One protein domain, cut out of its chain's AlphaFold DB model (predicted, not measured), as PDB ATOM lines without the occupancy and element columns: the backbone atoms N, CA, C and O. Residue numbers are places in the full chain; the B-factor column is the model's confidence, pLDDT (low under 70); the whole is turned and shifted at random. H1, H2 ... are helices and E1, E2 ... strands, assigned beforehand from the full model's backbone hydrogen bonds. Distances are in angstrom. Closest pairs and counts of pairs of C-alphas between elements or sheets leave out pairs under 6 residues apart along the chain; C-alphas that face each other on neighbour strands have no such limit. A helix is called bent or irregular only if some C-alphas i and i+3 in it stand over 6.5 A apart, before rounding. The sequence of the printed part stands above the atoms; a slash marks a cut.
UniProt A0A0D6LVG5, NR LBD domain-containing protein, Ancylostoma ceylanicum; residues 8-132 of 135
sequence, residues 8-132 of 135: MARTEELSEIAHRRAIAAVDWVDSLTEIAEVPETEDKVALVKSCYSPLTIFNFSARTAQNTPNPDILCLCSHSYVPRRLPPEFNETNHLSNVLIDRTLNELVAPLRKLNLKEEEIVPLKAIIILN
ATOM      1  N   MET A   8       5.907 -31.972   9.709       95.06
ATOM      2  CA  MET A   8       4.647 -32.456  10.244       95.06
ATOM      3  C   MET A   8       4.113 -33.622   9.391       95.06
ATOM      4  O   MET A   8       4.222 -33.612   8.158       95.06
ATOM      5  N   ALA A   9       3.585 -34.650  10.053       94.38
ATOM      6  CA  ALA A   9       2.875 -35.744   9.402       94.38
ATOM      7  C   ALA A   9       1.577 -35.230   8.770       94.38
ATOM      8  O   ALA A   9       0.963 -34.301   9.291       94.38
ATOM      9  N   ARG A  10       1.151 -35.840   7.667       92.88
ATOM     10  CA  ARG A  10      -0.173 -35.610   7.079       92.88
ATOM     11  C   ARG A  10      -1.167 -36.627   7.632       92.88
ATOM     12  O   ARG A  10      -0.762 -37.691   8.106       92.88
ATOM     13  N   THR A  11      -2.455 -36.310   7.596       90.81
ATOM     14  CA  THR A  11      -3.502 -37.160   8.187       90.81
ATOM     15  C   THR A  11      -3.539 -38.538   7.529       90.81
ATOM     16  O   THR A  11      -3.590 -39.550   8.228       90.81
ATOM     17  N   GLU A  12      -3.380 -38.595   6.207       90.00
ATOM     18  CA  GLU A  12      -3.320 -39.828   5.420       90.00
ATOM     19  C   GLU A  12      -2.096 -40.709   5.731       90.00
ATOM     20  O   GLU A  12      -2.076 -41.887   5.390       90.00
ATOM     21  N   GLU A  13      -1.072 -40.170   6.398       91.94
ATOM     22  CA  GLU A  13       0.142 -40.917   6.739       91.94
ATOM     23  C   GLU A  13       0.024 -41.645   8.081       91.94
ATOM     24  O   GLU A  13       0.848 -42.514   8.376       91.94
ATOM     25  N   LEU A  14      -0.982 -41.325   8.903       91.88
ATOM     26  CA  LEU A  14      -1.149 -41.942  10.220       91.88
ATOM     27  C   LEU A  14      -1.507 -43.428  10.134       91.88
ATOM     28  O   LEU A  14      -0.995 -44.220  10.929       91.88
ATOM     29  N   SER A  15      -2.335 -43.815   9.165       90.81
ATOM     30  CA  SER A  15      -2.678 -45.217   8.905       90.81
ATOM     31  C   SER A  15      -1.446 -46.015   8.468       90.81
ATOM     32  O   SER A  15      -1.182 -47.091   8.999       90.81
ATOM     33  N   GLU A  16      -0.631 -45.446   7.581       92.31
ATOM     34  CA  GLU A  16       0.628 -46.034   7.116       92.31
ATOM     35  C   GLU A  16       1.647 -46.184   8.248       92.31
ATOM     36  O   GLU A  16       2.331 -47.204   8.369       92.31
ATOM     37  N   ILE A  17       1.742 -45.177   9.119       92.81
ATOM     38  CA  ILE A  17       2.570 -45.233  10.323       92.81
ATOM     39  C   ILE A  17       2.085 -46.368  11.227       92.81
ATOM     40  O   ILE A  17       2.898 -47.207  11.616       92.81
ATOM     41  N   ALA A  18       0.784 -46.451  11.518       92.38
ATOM     42  CA  ALA A  18       0.207 -47.524  12.325       92.38
ATOM     43  C   ALA A  18       0.484 -48.913  11.719       92.38
ATOM     44  O   ALA A  18       0.953 -49.812  12.417       92.38
ATOM     45  N   HIS A  19       0.304 -49.069  10.407       93.62
ATOM     46  CA  HIS A  19       0.580 -50.315   9.697       93.62
ATOM     47  C   HIS A  19       2.052 -50.740   9.818       93.62
ATOM     48  O   HIS A  19       2.344 -51.863  10.230       93.62
ATOM     49  N   ARG A  20       3.003 -49.828   9.576       94.00
ATOM     50  CA  ARG A  20       4.442 -50.111   9.758       94.00
ATOM     51  C   ARG A  20       4.786 -50.477  11.197       94.00
ATOM     52  O   ARG A  20       5.675 -51.292  11.432       94.00
ATOM     53  N   ARG A  21       4.121 -49.853  12.171       94.19
ATOM     54  CA  ARG A  21       4.298 -50.178  13.590       94.19
ATOM     55  C   ARG A  21       3.763 -51.572  13.918       94.19
ATOM     56  O   ARG A  21       4.368 -52.234  14.756       94.19
ATOM     57  N   ALA A  22       2.692 -52.013  13.259       95.31
ATOM     58  CA  ALA A  22       2.141 -53.353  13.428       95.31
ATOM     59  C   ALA A  22       3.090 -54.414  12.859       95.31
ATOM     60  O   ALA A  22       3.416 -55.355  13.573       95.31
ATOM     61  N   ILE A  23       3.619 -54.200  11.647       96.69
ATOM     62  CA  ILE A  23       4.651 -55.072  11.054       96.69
ATOM     63  C   ILE A  23       5.856 -55.177  11.992       96.69
ATOM     64  O   ILE A  23       6.250 -56.269  12.372       96.69
ATOM     65  N   ALA A  24       6.375 -54.043  12.468       95.06
ATOM     66  CA  ALA A  24       7.511 -54.070  13.380       95.06
ATOM     67  C   ALA A  24       7.206 -54.794  14.699       95.06
ATOM     68  O   ALA A  24       8.109 -55.386  15.275       95.06
ATOM     69  N   ALA A  25       5.974 -54.730  15.212       96.38
ATOM     70  CA  ALA A  25       5.597 -55.488  16.402       96.38
ATOM     71  C   ALA A  25       5.620 -57.002  16.139       96.38
ATOM     72  O   ALA A  25       6.107 -57.734  16.995       96.38
ATOM     73  N   VAL A  26       5.162 -57.446  14.962       96.94
ATOM     74  CA  VAL A  26       5.273 -58.846  14.517       96.94
ATOM     75  C   VAL A  26       6.741 -59.261  14.441       96.94
ATOM     76  O   VAL A  26       7.121 -60.202  15.126       96.94
ATOM     77  N   ASP A  27       7.585 -58.492  13.744       96.19
ATOM     78  CA  ASP A  27       9.020 -58.797  13.603       96.19
ATOM     79  C   ASP A  27       9.724 -58.928  14.967       96.19
ATOM     80  O   ASP A  27      10.563 -59.806  15.185       96.19
ATOM     81  N   TRP A  28       9.380 -58.039  15.906       96.00
ATOM     82  CA  TRP A  28       9.904 -58.066  17.270       96.00
ATOM     83  C   TRP A  28       9.439 -59.301  18.049       96.00
ATOM     84  O   TRP A  28      10.248 -59.899  18.759       96.00
ATOM     85  N   VAL A  29       8.159 -59.670  17.945       95.94
ATOM     86  CA  VAL A  29       7.618 -60.866  18.606       95.94
ATOM     87  C   VAL A  29       8.249 -62.123  18.027       95.94
ATOM     88  O   VAL A  29       8.700 -62.963  18.799       95.94
ATOM     89  N   ASP A  30       8.346 -62.240  16.706       94.81
ATOM     90  CA  ASP A  30       8.950 -63.405  16.059       94.81
ATOM     91  C   ASP A  30      10.405 -63.588  16.501       94.81
ATOM     92  O   ASP A  30      10.771 -64.664  16.970       94.81
ATOM     93  N   SER A  31      11.196 -62.510  16.484       94.31
ATOM     94  CA  SER A  31      12.602 -62.550  16.911       94.31
ATOM     95  C   SER A  31      12.763 -62.948  18.385       94.31
ATOM     96  O   SER A  31      13.649 -63.721  18.735       94.31
ATOM     97  N   LEU A  32      11.927 -62.410  19.281       93.88
ATOM     98  CA  LEU A  32      12.035 -62.695  20.717       93.88
ATOM     99  C   LEU A  32      11.495 -64.076  21.089       93.88
ATOM    100  O   LEU A  32      12.030 -64.705  21.996       93.88
ATOM    101  N   THR A  33      10.452 -64.545  20.409       92.19
ATOM    102  CA  THR A  33       9.862 -65.869  20.661       92.19
ATOM    103  C   THR A  33      10.717 -66.999  20.110       92.19
ATOM    104  O   THR A  33      10.725 -68.072  20.703       92.19
ATOM    105  N   GLU A  34      11.497 -66.752  19.053       92.06
ATOM    106  CA  GLU A  34      12.553 -67.667  18.610       92.06
ATOM    107  C   GLU A  34      13.631 -67.842  19.691       92.06
ATOM    108  O   GLU A  34      13.999 -68.966  20.017       92.06
ATOM    109  N   ILE A  35      14.076 -66.746  20.317       89.88
ATOM    110  CA  ILE A  35      15.063 -66.780  21.413       89.88
ATOM    111  C   ILE A  35      14.482 -67.414  22.685       89.88
ATOM    112  O   ILE A  35      15.185 -68.122  23.401       89.88
ATOM    113  N   ALA A  36      13.215 -67.133  22.991       87.50
ATOM    114  CA  ALA A  36      12.531 -67.634  24.181       87.50
ATOM    115  C   ALA A  36      11.965 -69.055  24.012       87.50
ATOM    116  O   ALA A  36      11.302 -69.540  24.925       87.50
ATOM    117  N   GLU A  37      12.194 -69.690  22.858       89.31
ATOM    118  CA  GLU A  37      11.699 -71.029  22.524       89.31
ATOM    119  C   GLU A  37      10.175 -71.169  22.710       89.31
ATOM    120  O   GLU A  37       9.691 -72.182  23.204       89.31
ATOM    121  N   VAL A  38       9.404 -70.146  22.312       84.31
ATOM    122  CA  VAL A  38       7.928 -70.172  22.329       84.31
ATOM    123  C   VAL A  38       7.427 -70.658  20.960       84.31
ATOM    124  O   VAL A  38       7.479 -69.894  19.986       84.31
ATOM    125  N   PRO A  39       6.954 -71.916  20.839       76.38
ATOM    126  CA  PRO A  39       6.673 -72.518  19.538       76.38
ATOM    127  C   PRO A  39       5.276 -72.172  19.011       76.38
ATOM    128  O   PRO A  39       5.068 -72.140  17.796       76.38
ATOM    129  N   GLU A  40       4.322 -71.899  19.902       90.81
ATOM    130  CA  GLU A  40       2.910 -71.820  19.542       90.81
ATOM    131  C   GLU A  40       2.565 -70.503  18.842       90.81
ATOM    132  O   GLU A  40       2.798 -69.403  19.346       90.81
ATOM    133  N   THR A  41       1.951 -70.609  17.661       92.56
ATOM    134  CA  THR A  41       1.536 -69.433  16.875       92.56
ATOM    135  C   THR A  41       0.484 -68.605  17.618       92.56
ATOM    136  O   THR A  41       0.464 -67.380  17.503       92.56
ATOM    137  N   GLU A  42      -0.381 -69.257  18.396       93.38
ATOM    138  CA  GLU A  42      -1.419 -68.589  19.186       93.38
ATOM    139  C   GLU A  42      -0.817 -67.643  20.230       93.38
ATOM    140  O   GLU A  42      -1.260 -66.495  20.337       93.38
ATOM    141  N   ASP A  43       0.258 -68.068  20.898       91.88
ATOM    142  CA  ASP A  43       0.986 -67.246  21.864       91.88
ATOM    143  C   ASP A  43       1.642 -66.048  21.176       91.88
ATOM    144  O   ASP A  43       1.507 -64.913  21.637       91.88
ATOM    145  N   LYS A  44       2.272 -66.246  20.011       93.56
ATOM    146  CA  LYS A  44       2.846 -65.139  19.222       93.56
ATOM    147  C   LYS A  44       1.785 -64.104  18.848       93.56
ATOM    148  O   LYS A  44       1.987 -62.901  19.022       93.56
ATOM    149  N   VAL A  45       0.616 -64.552  18.387       94.19
ATOM    150  CA  VAL A  45      -0.512 -63.665  18.066       94.19
ATOM    151  C   VAL A  45      -1.005 -62.924  19.313       94.19
ATOM    152  O   VAL A  45      -1.311 -61.729  19.230       94.19
ATOM    153  N   ALA A  46      -1.079 -63.599  20.462       93.56
ATOM    154  CA  ALA A  46      -1.448 -62.978  21.730       93.56
ATOM    155  C   ALA A  46      -0.443 -61.888  22.135       93.56
ATOM    156  O   ALA A  46      -0.858 -60.773  22.460       93.56
ATOM    157  N   LEU A  47       0.861 -62.156  22.011       95.00
ATOM    158  CA  LEU A  47       1.926 -61.188  22.284       95.00
ATOM    159  C   LEU A  47       1.838 -59.965  21.360       95.00
ATOM    160  O   LEU A  47       1.854 -58.836  21.847       95.00
ATOM    161  N   VAL A  48       1.647 -60.146  20.047       95.75
ATOM    162  CA  VAL A  48       1.487 -59.014  19.108       95.75
ATOM    163  C   VAL A  48       0.297 -58.137  19.505       95.75
ATOM    164  O   VAL A  48       0.421 -56.909  19.593       95.75
ATOM    165  N   LYS A  49      -0.862 -58.751  19.782       94.44
ATOM    166  CA  LYS A  49      -2.076 -58.032  20.204       94.44
ATOM    167  C   LYS A  49      -1.862 -57.287  21.521       94.44
ATOM    168  O   LYS A  49      -2.337 -56.161  21.679       94.44
ATOM    169  N   SER A  50      -1.154 -57.902  22.464       95.06
ATOM    170  CA  SER A  50      -0.954 -57.361  23.806       95.06
ATOM    171  C   SER A  50       0.083 -56.229  23.836       95.06
ATOM    172  O   SER A  50      -0.080 -55.280  24.623       95.06
ATOM    173  N   CYS A  51       1.099 -56.297  22.965       96.00
ATOM    174  CA  CYS A  51       2.257 -55.411  22.971       96.00
ATOM    175  C   CYS A  51       2.172 -54.257  21.963       96.00
ATOM    176  O   CYS A  51       2.830 -53.241  22.179       96.00
ATOM    177  N   TYR A  52       1.378 -54.354  20.887       95.62
ATOM    178  CA  TYR A  52       1.377 -53.360  19.800       95.62
ATOM    179  C   TYR A  52       1.233 -51.909  20.291       95.62
ATOM    180  O   TYR A  52       2.051 -51.046  19.954       95.62
ATOM    181  N   SER A  53       0.216 -51.642  21.117       94.50
ATOM    182  CA  SER A  53      -0.052 -50.307  21.663       94.50
ATOM    183  C   SER A  53       1.059 -49.811  22.606       94.50
ATOM    184  O   SER A  53       1.675 -48.784  22.295       94.50
ATOM    185  N   PRO A  54       1.408 -50.523  23.704       96.06
ATOM    186  CA  PRO A  54       2.458 -50.058  24.613       96.06
ATOM    187  C   PRO A  54       3.830 -49.964  23.932       96.06
ATOM    188  O   PRO A  54       4.556 -48.997  24.160       96.06
ATOM    189  N   LEU A  55       4.169 -50.893  23.031       96.69
ATOM    190  CA  LEU A  55       5.417 -50.846  22.270       96.69
ATOM    191  C   LEU A  55       5.456 -49.625  21.343       96.69
ATOM    192  O   LEU A  55       6.506 -48.997  21.194       96.69
ATOM    193  N   THR A  56       4.340 -49.270  20.708       95.81
ATOM    194  CA  THR A  56       4.255 -48.095  19.829       95.81
ATOM    195  C   THR A  56       4.416 -46.795  20.606       95.81
ATOM    196  O   THR A  56       5.268 -45.984  20.238       95.81
ATOM    197  N   ILE A  57       3.698 -46.637  21.721       96.44
ATOM    198  CA  ILE A  57       3.821 -45.463  22.596       96.44
ATOM    199  C   ILE A  57       5.246 -45.353  23.149       96.44
ATOM    200  O   ILE A  57       5.846 -44.278  23.085       96.44
ATOM    201  N   PHE A  58       5.831 -46.457  23.627       97.69
ATOM    202  CA  PHE A  58       7.206 -46.464  24.125       97.69
ATOM    203  C   PHE A  58       8.209 -46.052  23.044       97.69
ATOM    204  O   PHE A  58       9.075 -45.217  23.294       97.69
ATOM    205  N   ASN A  59       8.072 -46.570  21.817       96.81
ATOM    206  CA  ASN A  59       8.958 -46.188  20.718       96.81
ATOM    207  C   ASN A  59       8.835 -44.702  20.363       96.81
ATOM    208  O   ASN A  59       9.866 -44.050  20.227       96.81
ATOM    209  N   PHE A  60       7.624 -44.148  20.239       96.88
ATOM    210  CA  PHE A  60       7.469 -42.706  20.014       96.88
ATOM    211  C   PHE A  60       8.066 -41.895  21.162       96.88
ATOM    212  O   PHE A  60       8.759 -40.909  20.917       96.88
ATOM    213  N   SER A  61       7.879 -42.343  22.401       97.94
ATOM    214  CA  SER A  61       8.382 -41.644  23.583       97.94
ATOM    215  C   SER A  61       9.910 -41.613  23.632       97.94
ATOM    216  O   SER A  61      10.510 -40.541  23.689       97.94
ATOM    217  N   ALA A  62      10.548 -42.785  23.542       97.75
ATOM    218  CA  ALA A  62      12.001 -42.915  23.585       97.75
ATOM    219  C   ALA A  62      12.661 -42.165  22.422       97.75
ATOM    220  O   ALA A  62      13.624 -41.425  22.614       97.75
ATOM    221  N   ARG A  63      12.093 -42.275  21.216       96.69
ATOM    222  CA  ARG A  63      12.637 -41.601  20.036       96.69
ATOM    223  C   ARG A  63      12.444 -40.093  20.090       96.69
ATOM    224  O   ARG A  63      13.375 -39.371  19.754       96.69
ATOM    225  N   THR A  64      11.305 -39.603  20.570       98.06
ATOM    226  CA  THR A  64      11.108 -38.161  20.788       98.06
ATOM    227  C   THR A  64      12.109 -37.618  21.803       98.06
ATOM    228  O   THR A  64      12.703 -36.569  21.566       98.06
ATOM    229  N   ALA A  65      12.342 -38.345  22.901       97.94
ATOM    230  CA  ALA A  65      13.313 -37.953  23.916       97.94
ATOM    231  C   ALA A  65      14.740 -37.824  23.349       97.94
ATOM    232  O   ALA A  65      15.438 -36.882  23.706       97.94
ATOM    233  N   GLN A  66      15.139 -38.724  22.442       95.94
ATOM    234  CA  GLN A  66      16.472 -38.735  21.827       95.94
ATOM    235  C   GLN A  66      16.647 -37.730  20.677       95.94
ATOM    236  O   GLN A  66      17.741 -37.214  20.479       95.94
ATOM    237  N   ASN A  67      15.601 -37.481  19.882       95.62
ATOM    238  CA  ASN A  67      15.739 -36.756  18.611       95.62
ATOM    239  C   ASN A  67      15.446 -35.258  18.718       95.62
ATOM    240  O   ASN A  67      15.768 -34.510  17.798       95.62
ATOM    241  N   THR A  68      14.808 -34.795  19.798       95.88
ATOM    242  CA  THR A  68      14.482 -33.373  19.937       95.88
ATOM    243  C   THR A  68      14.296 -32.934  21.391       95.88
ATOM    244  O   THR A  68      13.644 -33.635  22.174       95.88
ATOM    245  N   PRO A  69      14.795 -31.741  21.773       95.62
ATOM    246  CA  PRO A  69      14.479 -31.128  23.059       95.62
ATOM    247  C   PRO A  69      13.107 -30.434  23.063       95.62
ATOM    248  O   PRO A  69      12.623 -30.071  24.133       95.62
ATOM    249  N   ASN A  70      12.468 -30.246  21.899       97.00
ATOM    250  CA  ASN A  70      11.200 -29.524  21.790       97.00
ATOM    251  C   ASN A  70      10.103 -30.238  22.616       97.00
ATOM    252  O   ASN A  70       9.838 -31.423  22.384       97.00
ATOM    253  N   PRO A  71       9.482 -29.570  23.607       96.06
ATOM    254  CA  PRO A  71       8.488 -30.190  24.478       96.06
ATOM    255  C   PRO A  71       7.107 -30.337  23.834       96.06
ATOM    256  O   PRO A  71       6.263 -31.017  24.411       96.06
ATOM    257  N   ASP A  72       6.867 -29.735  22.671       97.00
ATOM    258  CA  ASP A  72       5.536 -29.602  22.073       97.00
ATOM    259  C   ASP A  72       5.345 -30.415  20.795       97.00
ATOM    260  O   ASP A  72       4.358 -30.227  20.084       97.00
ATOM    261  N   ILE A  73       6.261 -31.342  20.504       97.31
ATOM    262  CA  ILE A  73       6.135 -32.262  19.373       97.31
ATOM    263  C   ILE A  73       6.391 -33.704  19.798       97.31
ATOM    264  O   ILE A  73       7.288 -33.985  20.593       97.31
ATOM    265  N   LEU A  74       5.626 -34.623  19.215       97.62
ATOM    266  CA  LEU A  74       5.837 -36.062  19.310       97.62
ATOM    267  C   LEU A  74       6.396 -36.562  17.977       97.62
ATOM    268  O   LEU A  74       5.766 -36.396  16.931       97.62
ATOM    269  N   CYS A  75       7.576 -37.173  18.011       97.44
ATOM    270  CA  CYS A  75       8.210 -37.752  16.834       97.44
ATOM    271  C   CYS A  75       7.524 -39.070  16.461       97.44
ATOM    272  O   CYS A  75       7.401 -39.984  17.282       97.44
ATOM    273  N   LEU A  76       7.129 -39.182  15.199       95.00
ATOM    274  CA  LEU A  76       6.618 -40.401  14.589       95.00
ATOM    275  C   LEU A  76       7.716 -41.046  13.733       95.00
ATOM    276  O   LEU A  76       8.800 -40.489  13.548       95.00
ATOM    277  N   CYS A  77       7.469 -42.250  13.213       87.62
ATOM    278  CA  CYS A  77       8.399 -42.821  12.241       87.62
ATOM    279  C   CYS A  77       8.313 -42.067  10.899       87.62
ATOM    280  O   CYS A  77       7.403 -41.274  10.655       87.62
ATOM    281  N   SER A  78       9.287 -42.313  10.020       87.38
ATOM    282  CA  SER A  78       9.336 -41.727   8.671       87.38
ATOM    283  C   SER A  78       9.543 -40.217   8.655       87.38
ATOM    284  O   SER A  78       8.923 -39.512   7.865       87.38
ATOM    285  N   HIS A  79      10.467 -39.737   9.492       90.94
ATOM    286  CA  HIS A  79      10.930 -38.347   9.464       90.94
ATOM    287  C   HIS A  79       9.839 -37.306   9.757       90.94
ATOM    288  O   HIS A  79       9.909 -36.163   9.296       90.94
ATOM    289  N   SER A  80       8.807 -37.717  10.495       94.94
ATOM    290  CA  SER A  80       7.627 -36.901  10.738       94.94
ATOM    291  C   SER A  80       7.360 -36.690  12.222       94.94
ATOM    292  O   SER A  80       7.815 -37.456  13.071       94.94
ATOM    293  N   TYR A  81       6.621 -35.635  12.545       97.00
ATOM    294  CA  TYR A  81       6.148 -35.355  13.894       97.00
ATOM    295  C   TYR A  81       4.691 -34.902  13.877       97.00
ATOM    296  O   TYR A  81       4.151 -34.508  12.844       97.00
ATOM    297  N   VAL A  82       4.073 -34.906  15.051       96.06
ATOM    298  CA  VAL A  82       2.808 -34.214  15.295       96.06
ATOM    299  C   VAL A  82       2.964 -33.213  16.438       96.06
ATOM    300  O   VAL A  82       3.744 -33.462  17.362       96.06
ATOM    301  N   PRO A  83       2.261 -32.072  16.394       96.56
ATOM    302  CA  PRO A  83       2.240 -31.125  17.501       96.56
ATOM    303  C   PRO A  83       1.467 -31.683  18.705       96.56
ATOM    304  O   PRO A  83       0.570 -32.513  18.555       96.56
ATOM    305  N   ARG A  84       1.757 -31.161  19.904       95.62
ATOM    306  CA  ARG A  84       1.029 -31.453  21.156       95.62
ATOM    307  C   ARG A  84      -0.480 -31.238  21.012       95.62
ATOM    308  O   ARG A  84      -1.275 -31.938  21.638       95.62
ATOM    309  N   ARG A  85      -0.868 -30.252  20.200       94.38
ATOM    310  CA  ARG A  85      -2.251 -29.964  19.816       94.38
ATOM    311  C   ARG A  85      -2.397 -30.183  18.317       94.38
ATOM    312  O   ARG A  85      -1.900 -29.386  17.528       94.38
ATOM    313  N   LEU A  86      -3.054 -31.274  17.953       92.94
ATOM    314  CA  LEU A  86      -3.368 -31.631  16.582       92.94
ATOM    315  C   LEU A  86      -4.309 -30.599  15.945       92.94
ATOM    316  O   LEU A  86      -5.246 -30.138  16.610       92.94
ATOM    317  N   PRO A  87      -4.094 -30.276  14.662       92.06
ATOM    318  CA  PRO A  87      -5.056 -29.544  13.854       92.06
ATOM    319  C   PRO A  87      -6.409 -30.268  13.741       92.06
ATOM    320  O   PRO A  87      -6.453 -31.498  13.860       92.06
ATOM    321  N   PRO A  88      -7.514 -29.539  13.493       88.88
ATOM    322  CA  PRO A  88      -8.857 -30.112  13.420       88.88
ATOM    323  C   PRO A  88      -9.007 -31.283  12.441       88.88
ATOM    324  O   PRO A  88      -9.725 -32.229  12.758       88.88
ATOM    325  N   GLU A  89      -8.300 -31.265  11.310       88.44
ATOM    326  CA  GLU A  89      -8.350 -32.310  10.278       88.44
ATOM    327  C   GLU A  89      -7.911 -33.698  10.780       88.44
ATOM    328  O   GLU A  89      -8.285 -34.723  10.212       88.44
ATOM    329  N   PHE A  90      -7.163 -33.774  11.884       88.81
ATOM    330  CA  PHE A  90      -6.764 -35.051  12.480       88.81
ATOM    331  C   PHE A  90      -7.898 -35.743  13.240       88.81
ATOM    332  O   PHE A  90      -7.869 -36.969  13.385       88.81
ATOM    333  N   ASN A  91      -8.902 -34.987  13.701       78.25
ATOM    334  CA  ASN A  91     -10.004 -35.520  14.503       78.25
ATOM    335  C   ASN A  91     -10.872 -36.512  13.717       78.25
ATOM    336  O   ASN A  91     -11.477 -37.398  14.311       78.25
ATOM    337  N   GLU A  92     -10.902 -36.399  12.389       76.44
ATOM    338  CA  GLU A  92     -11.696 -37.270  11.517       76.44
ATOM    339  C   GLU A  92     -11.134 -38.699  11.443       76.44
ATOM    340  O   GLU A  92     -11.871 -39.655  11.214       76.44
ATOM    341  N   THR A  93      -9.828 -38.863  11.682       72.75
ATOM    342  CA  THR A  93      -9.127 -40.140  11.472       72.75
ATOM    343  C   THR A  93      -9.128 -41.070  12.689       72.75
ATOM    344  O   THR A  93      -8.838 -42.253  12.550       72.75
ATOM    345  N   ASN A  94      -9.428 -40.564  13.895       69.56
ATOM    346  CA  ASN A  94      -9.409 -41.305  15.172       69.56
ATOM    347  C   ASN A  94      -8.120 -42.101  15.491       69.56
ATOM    348  O   ASN A  94      -8.097 -42.895  16.432       69.56
ATOM    349  N   HIS A  95      -7.022 -41.892  14.760       77.38
ATOM    350  CA  HIS A  95      -5.774 -42.634  14.965       77.38
ATOM    351  C   HIS A  95      -4.930 -42.097  16.124       77.38
ATOM    352  O   HIS A  95      -4.111 -42.825  16.685       77.38
ATOM    353  N   LEU A  96      -5.106 -40.822  16.481       84.19
ATOM    354  CA  LEU A  96      -4.325 -40.155  17.513       84.19
ATOM    355  C   LEU A  96      -5.138 -39.029  18.154       84.19
ATOM    356  O   LEU A  96      -5.849 -38.308  17.463       84.19
ATOM    357  N   SER A  97      -5.027 -38.863  19.473       89.62
ATOM    358  CA  SER A  97      -5.766 -37.835  20.213       89.62
ATOM    359  C   SER A  97      -4.835 -36.879  20.951       89.62
ATOM    360  O   SER A  97      -3.763 -37.265  21.424       89.62
ATOM    361  N   ASN A  98      -5.286 -35.634  21.124       92.44
ATOM    362  CA  ASN A  98      -4.566 -34.615  21.895       92.44
ATOM    363  C   ASN A  98      -4.264 -35.061  23.330       92.44
ATOM    364  O   ASN A  98      -3.204 -34.749  23.861       92.44
ATOM    365  N   VAL A  99      -5.184 -35.803  23.955       94.06
ATOM    366  CA  VAL A  99      -5.000 -36.326  25.318       94.06
ATOM    367  C   VAL A  99      -3.878 -37.358  25.351       94.06
ATOM    368  O   VAL A  99      -3.023 -37.302  26.231       94.06
ATOM    369  N   LEU A 100      -3.847 -38.281  24.385       94.00
ATOM    370  CA  LEU A 100      -2.793 -39.288  24.317       94.00
ATOM    371  C   LEU A 100      -1.424 -38.644  24.065       94.00
ATOM    372  O   LEU A 100      -0.456 -39.021  24.724       94.00
ATOM    373  N   ILE A 101      -1.339 -37.663  23.161       96.50
ATOM    374  CA  ILE A 101      -0.084 -36.952  22.881       96.50
ATOM    375  C   ILE A 101       0.402 -36.211  24.127       96.50
ATOM    376  O   ILE A 101       1.556 -36.374  24.515       96.50
ATOM    377  N   ASP A 102      -0.470 -35.440  24.777       96.94
ATOM    378  CA  ASP A 102      -0.109 -34.651  25.956       96.94
ATOM    379  C   ASP A 102       0.415 -35.538  27.095       96.94
ATOM    380  O   ASP A 102       1.497 -35.290  27.634       96.94
ATOM    381  N   ARG A 103      -0.286 -36.643  27.380       97.69
ATOM    382  CA  ARG A 103       0.156 -37.635  28.369       97.69
ATOM    383  C   ARG A 103       1.463 -38.306  27.966       97.69
ATOM    384  O   ARG A 103       2.353 -38.424  28.796       97.69
ATOM    385  N   THR A 104       1.630 -38.684  26.700       98.06
ATOM    386  CA  THR A 104       2.883 -39.287  26.207       98.06
ATOM    387  C   THR A 104       4.067 -38.336  26.405       98.06
ATOM    388  O   THR A 104       5.124 -38.746  26.888       98.06
ATOM    389  N   LEU A 105       3.895 -37.050  26.090       98.44
ATOM    390  CA  LEU A 105       4.943 -36.043  26.259       98.44
ATOM    391  C   LEU A 105       5.298 -35.821  27.739       98.44
ATOM    392  O   LEU A 105       6.478 -35.740  28.088       98.44
ATOM    393  N   ASN A 106       4.296 -35.747  28.613       98.00
ATOM    394  CA  ASN A 106       4.498 -35.411  30.024       98.00
ATOM    395  C   ASN A 106       4.913 -36.622  30.878       98.00
ATOM    396  O   ASN A 106       5.822 -36.514  31.699       98.00
ATOM    397  N   GLU A 107       4.270 -37.772  30.686       98.19
ATOM    398  CA  GLU A 107       4.426 -38.963  31.531       98.19
ATOM    399  C   GLU A 107       5.539 -39.897  31.042       98.19
ATOM    400  O   GLU A 107       6.063 -40.671  31.838       98.19
ATOM    401  N   LEU A 108       5.931 -39.829  29.762       98.19
ATOM    402  CA  LEU A 108       6.959 -40.713  29.197       98.19
ATOM    403  C   LEU A 108       8.153 -39.943  28.633       98.19
ATOM    404  O   LEU A 108       9.277 -40.167  29.074       98.19
ATOM    405  N   VAL A 109       7.947 -39.008  27.700       98.56
ATOM    406  CA  VAL A 109       9.067 -38.287  27.062       98.56
ATOM    407  C   VAL A 109       9.872 -37.489  28.085       98.56
ATOM    408  O   VAL A 109      11.100 -37.578  28.094       98.56
ATOM    409  N   ALA A 110       9.215 -36.730  28.965       98.12
ATOM    410  CA  ALA A 110       9.919 -35.916  29.953       98.12
ATOM    411  C   ALA A 110      10.772 -36.753  30.938       98.12
ATOM    412  O   ALA A 110      11.937 -36.394  31.132       98.12
ATOM    413  N   PRO A 111      10.290 -37.872  31.517       97.75
ATOM    414  CA  PRO A 111      11.145 -38.787  32.278       97.75
ATOM    415  C   PRO A 111      12.267 -39.420  31.449       97.75
ATOM    416  O   PRO A 111      13.414 -39.429  31.892       97.75
ATOM    417  N   LEU A 112      11.978 -39.893  30.231       98.06
ATOM    418  CA  LEU A 112      12.973 -40.549  29.372       98.06
ATOM    419  C   LEU A 112      14.124 -39.612  28.983       98.06
ATOM    420  O   LEU A 112      15.267 -40.058  28.911       98.06
ATOM    421  N   ARG A 113      13.863 -38.309  28.813       97.81
ATOM    422  CA  ARG A 113      14.916 -37.297  28.612       97.81
ATOM    423  C   ARG A 113      15.869 -37.196  29.804       97.81
ATOM    424  O   ARG A 113      17.063 -37.014  29.603       97.81
ATOM    425  N   LYS A 114      15.356 -37.317  31.034       97.12
ATOM    426  CA  LYS A 114      16.184 -37.284  32.255       97.12
ATOM    427  C   LYS A 114      17.016 -38.552  32.409       97.12
ATOM    428  O   LYS A 114      18.144 -38.472  32.877       97.12
ATOM    429  N   LEU A 115      16.452 -39.697  32.023       97.06
ATOM    430  CA  LEU A 115      17.162 -40.976  32.024       97.06
ATOM    431  C   LEU A 115      18.248 -41.026  30.943       97.06
ATOM    432  O   LEU A 115      19.262 -41.679  31.147       97.06
ATOM    433  N   ASN A 116      18.044 -40.317  29.825       95.50
ATOM    434  CA  ASN A 116      18.968 -40.267  28.692       95.50
ATOM    435  C   ASN A 116      19.389 -41.674  28.221       95.50
ATOM    436  O   ASN A 116      20.575 -41.967  28.067       95.50
ATOM    437  N   LEU A 117      18.386 -42.540  28.043       95.88
ATOM    438  CA  LEU A 117      18.592 -43.947  27.715       95.88
ATOM    439  C   LEU A 117      19.352 -44.115  26.399       95.88
ATOM    440  O   LEU A 117      19.011 -43.508  25.373       95.88
ATOM    441  N   LYS A 118      20.330 -45.013  26.424       95.38
ATOM    442  CA  LYS A 118      21.046 -45.463  25.233       95.38
ATOM    443  C   LYS A 118      20.286 -46.590  24.533       95.38
ATOM    444  O   LYS A 118      19.345 -47.170  25.080       95.38
ATOM    445  N   GLU A 119      20.690 -46.922  23.308       92.38
ATOM    446  CA  GLU A 119      20.039 -48.000  22.551       92.38
ATOM    447  C   GLU A 119      20.108 -49.339  23.286       92.38
ATOM    448  O   GLU A 119      19.128 -50.086  23.289       92.38
ATOM    449  N   GLU A 120      21.224 -49.603  23.965       95.62
ATOM    450  CA  GLU A 120      21.462 -50.819  24.741       95.62
ATOM    451  C   GLU A 120      20.488 -50.962  25.919       95.62
ATOM    452  O   GLU A 120      20.220 -52.075  26.358       95.62
ATOM    453  N   GLU A 121      19.916 -49.855  26.403       96.75
ATOM    454  CA  GLU A 121      18.916 -49.832  27.479       96.75
ATOM    455  C   GLU A 121      17.483 -49.843  26.921       96.75
ATOM    456  O   GLU A 121      16.566 -50.398  27.523       96.75
ATOM    457  N   ILE A 122      17.270 -49.274  25.732       96.50
ATOM    458  CA  ILE A 122      15.961 -49.251  25.065       96.50
ATOM    459  C   ILE A 122      15.551 -50.643  24.578       96.50
ATOM    460  O   ILE A 122      14.374 -50.997  24.662       96.50
ATOM    461  N   VAL A 123      16.487 -51.425  24.038       95.31
ATOM    462  CA  VAL A 123      16.219 -52.784  23.537       95.31
ATOM    463  C   VAL A 123      15.625 -53.705  24.617       95.31
ATOM    464  O   VAL A 123      14.537 -54.235  24.378       95.31
ATOM    465  N   PRO A 124      16.230 -53.875  25.809       95.44
ATOM    466  CA  PRO A 124      15.655 -54.727  26.848       95.44
ATOM    467  C   PRO A 124      14.312 -54.203  27.368       95.44
ATOM    468  O   PRO A 124      13.418 -54.999  27.637       95.44
ATOM    469  N   LEU A 125      14.096 -52.883  27.426       96.94
ATOM    470  CA  LEU A 125      12.782 -52.326  27.778       96.94
ATOM    471  C   LEU A 125      11.693 -52.707  26.765       96.94
ATOM    472  O   LEU A 125      10.564 -52.995  27.159       96.94
ATOM    473  N   LYS A 126      12.018 -52.769  25.464       96.19
ATOM    474  CA  LYS A 126      11.089 -53.307  24.454       96.19
ATOM    475  C   LYS A 126      10.787 -54.775  24.716       96.19
ATOM    476  O   LYS A 126       9.619 -55.145  24.675       96.19
ATOM    477  N   ALA A 127      11.807 -55.582  25.008       95.38
ATOM    478  CA  ALA A 127      11.626 -57.001  25.296       95.38
ATOM    479  C   ALA A 127      10.715 -57.227  26.513       95.38
ATOM    480  O   ALA A 127       9.813 -58.052  26.433       95.38
ATOM    481  N   ILE A 128      10.865 -56.431  27.580       95.06
ATOM    482  CA  ILE A 128       9.982 -56.463  28.762       95.06
ATOM    483  C   ILE A 128       8.528 -56.134  28.389       95.06
ATOM    484  O   ILE A 128       7.602 -56.773  28.881       95.06
ATOM    485  N   ILE A 129       8.310 -55.143  27.517       95.69
ATOM    486  CA  ILE A 129       6.961 -54.786  27.048       95.69
ATOM    487  C   ILE A 129       6.342 -55.918  26.217       95.69
ATOM    488  O   ILE A 129       5.133 -56.133  26.293       95.69
ATOM    489  N   ILE A 130       7.151 -56.591  25.397       95.12
ATOM    490  CA  ILE A 130       6.699 -57.625  24.464       95.12
ATOM    491  C   ILE A 130       6.421 -58.937  25.195       95.12
ATOM    492  O   ILE A 130       5.316 -59.451  25.096       95.12
ATOM    493  N   LEU A 131       7.388 -59.449  25.957       92.31
ATOM    494  CA  LEU A 131       7.312 -60.716  26.689       92.31
ATOM    495  C   LEU A 131       6.618 -60.537  28.048       92.31
ATOM    496  O   LEU A 131       7.122 -60.976  29.079       92.31
ATOM    497  N   ASN A 132       5.481 -59.839  28.067       86.50
ATOM    498  CA  ASN A 132       4.727 -59.603  29.293       86.50
ATOM    499  C   ASN A 132       3.807 -60.805  29.596       86.50
ATOM    500  O   ASN A 132       2.834 -60.995  28.867       86.50
TER     501      ASN A 132
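This is residues 8 to 132 of the 135 residues of the protein "NR LBD domain-containing protein" of Ancylostoma ceylanicum (UniProt A0A0D6LVG5). The bent helix H2 runs through the domain: its second arm, H2b, makes the core, with H5 folding back beside it and H4 crossing it. A small strand hairpin, E1 and E2, packs with E1 on H2b and H4, while H1 crosses the first arm, H2a, and the short H3 lies far from the middle. The printed part has 125 residues, with five named helices and two named strands in the order H1 H2 E1 E2 H3 H4 H5; it is mostly helix, and the two-stranded sheet is antiparallel. The whole is compact, with a radius of gyration of the C-alphas of 15.2 A and spans of 45 by 34 by 22 A.

E1, residues 73 to 75, and E2, residues 80 to 83, form an antiparallel hairpin at 153 degrees, with N 74 and O 82 within hydrogen-bond range at 2.9 A. H2, residues 41 to 67, was assigned as one helix by its hydrogen bonds but is bent, C-alphas 50 and 53 being 7.4 A apart; its arms H2a, residues 41 to 50, and H2b, residues 53 to 67, stand at a steep tilt of 57 degrees. The closest C-alphas of H2b and E1, Thr 64 and Cys 75, are 4.9 A apart. H4, residues 98 to 115, touches H2b at a steep tilt of 57 degrees, the same way, closest at C-alphas Ser 61 and Val 109, 4.9 A. H5, residues 119 to 130, touches H2b at a shallow tilt of 14 degrees, opposite ways, closest at C-alphas Leu 55 and Ile 129, 6.4 A. H1, residues 13 to 35, touches H2a with residues 25 to 33 alone, at a steep tilt of 47 degrees, opposite ways, closest at C-alphas Val 26 and Val 48, 6.0 A. H1 and H5 only just touch, with 3 pairs of C-alphas within 8 A, the closest those of Val 29 and Ile 130, 6.8 A. H2a and H5 touch only at their ends, only just, with 3 such pairs, the closest those of Leu 47 and Ile 130, 6.3 A. H3, residues 88 to 92, touches no helix. Every O i to N i+4 pair is within hydrogen-bond range in H1, H2a and H2b, against 10 of 14 in H4, 6 of 8 in H5 and 0 of 1 in H3, where 1 of 2 O i to N i+3 pairs is.

H1 begins at C-alpha 13, (0.142, -40.917, 6.739), and measures 33.3 A; H2a measures 14.1 A, H2b 21.0 A and H4 24.8 A. H5 measures 16.6 A and ends at C-alpha 130, (6.699, -57.625, 24.464).

The C-alphas farthest apart, Glu 37 and Pro 88, are 46.7 A apart. The printed part has no cut, and its links between named elements are tight. Mean pLDDT of the printed part is 93.6; residue 94 alone is under 70.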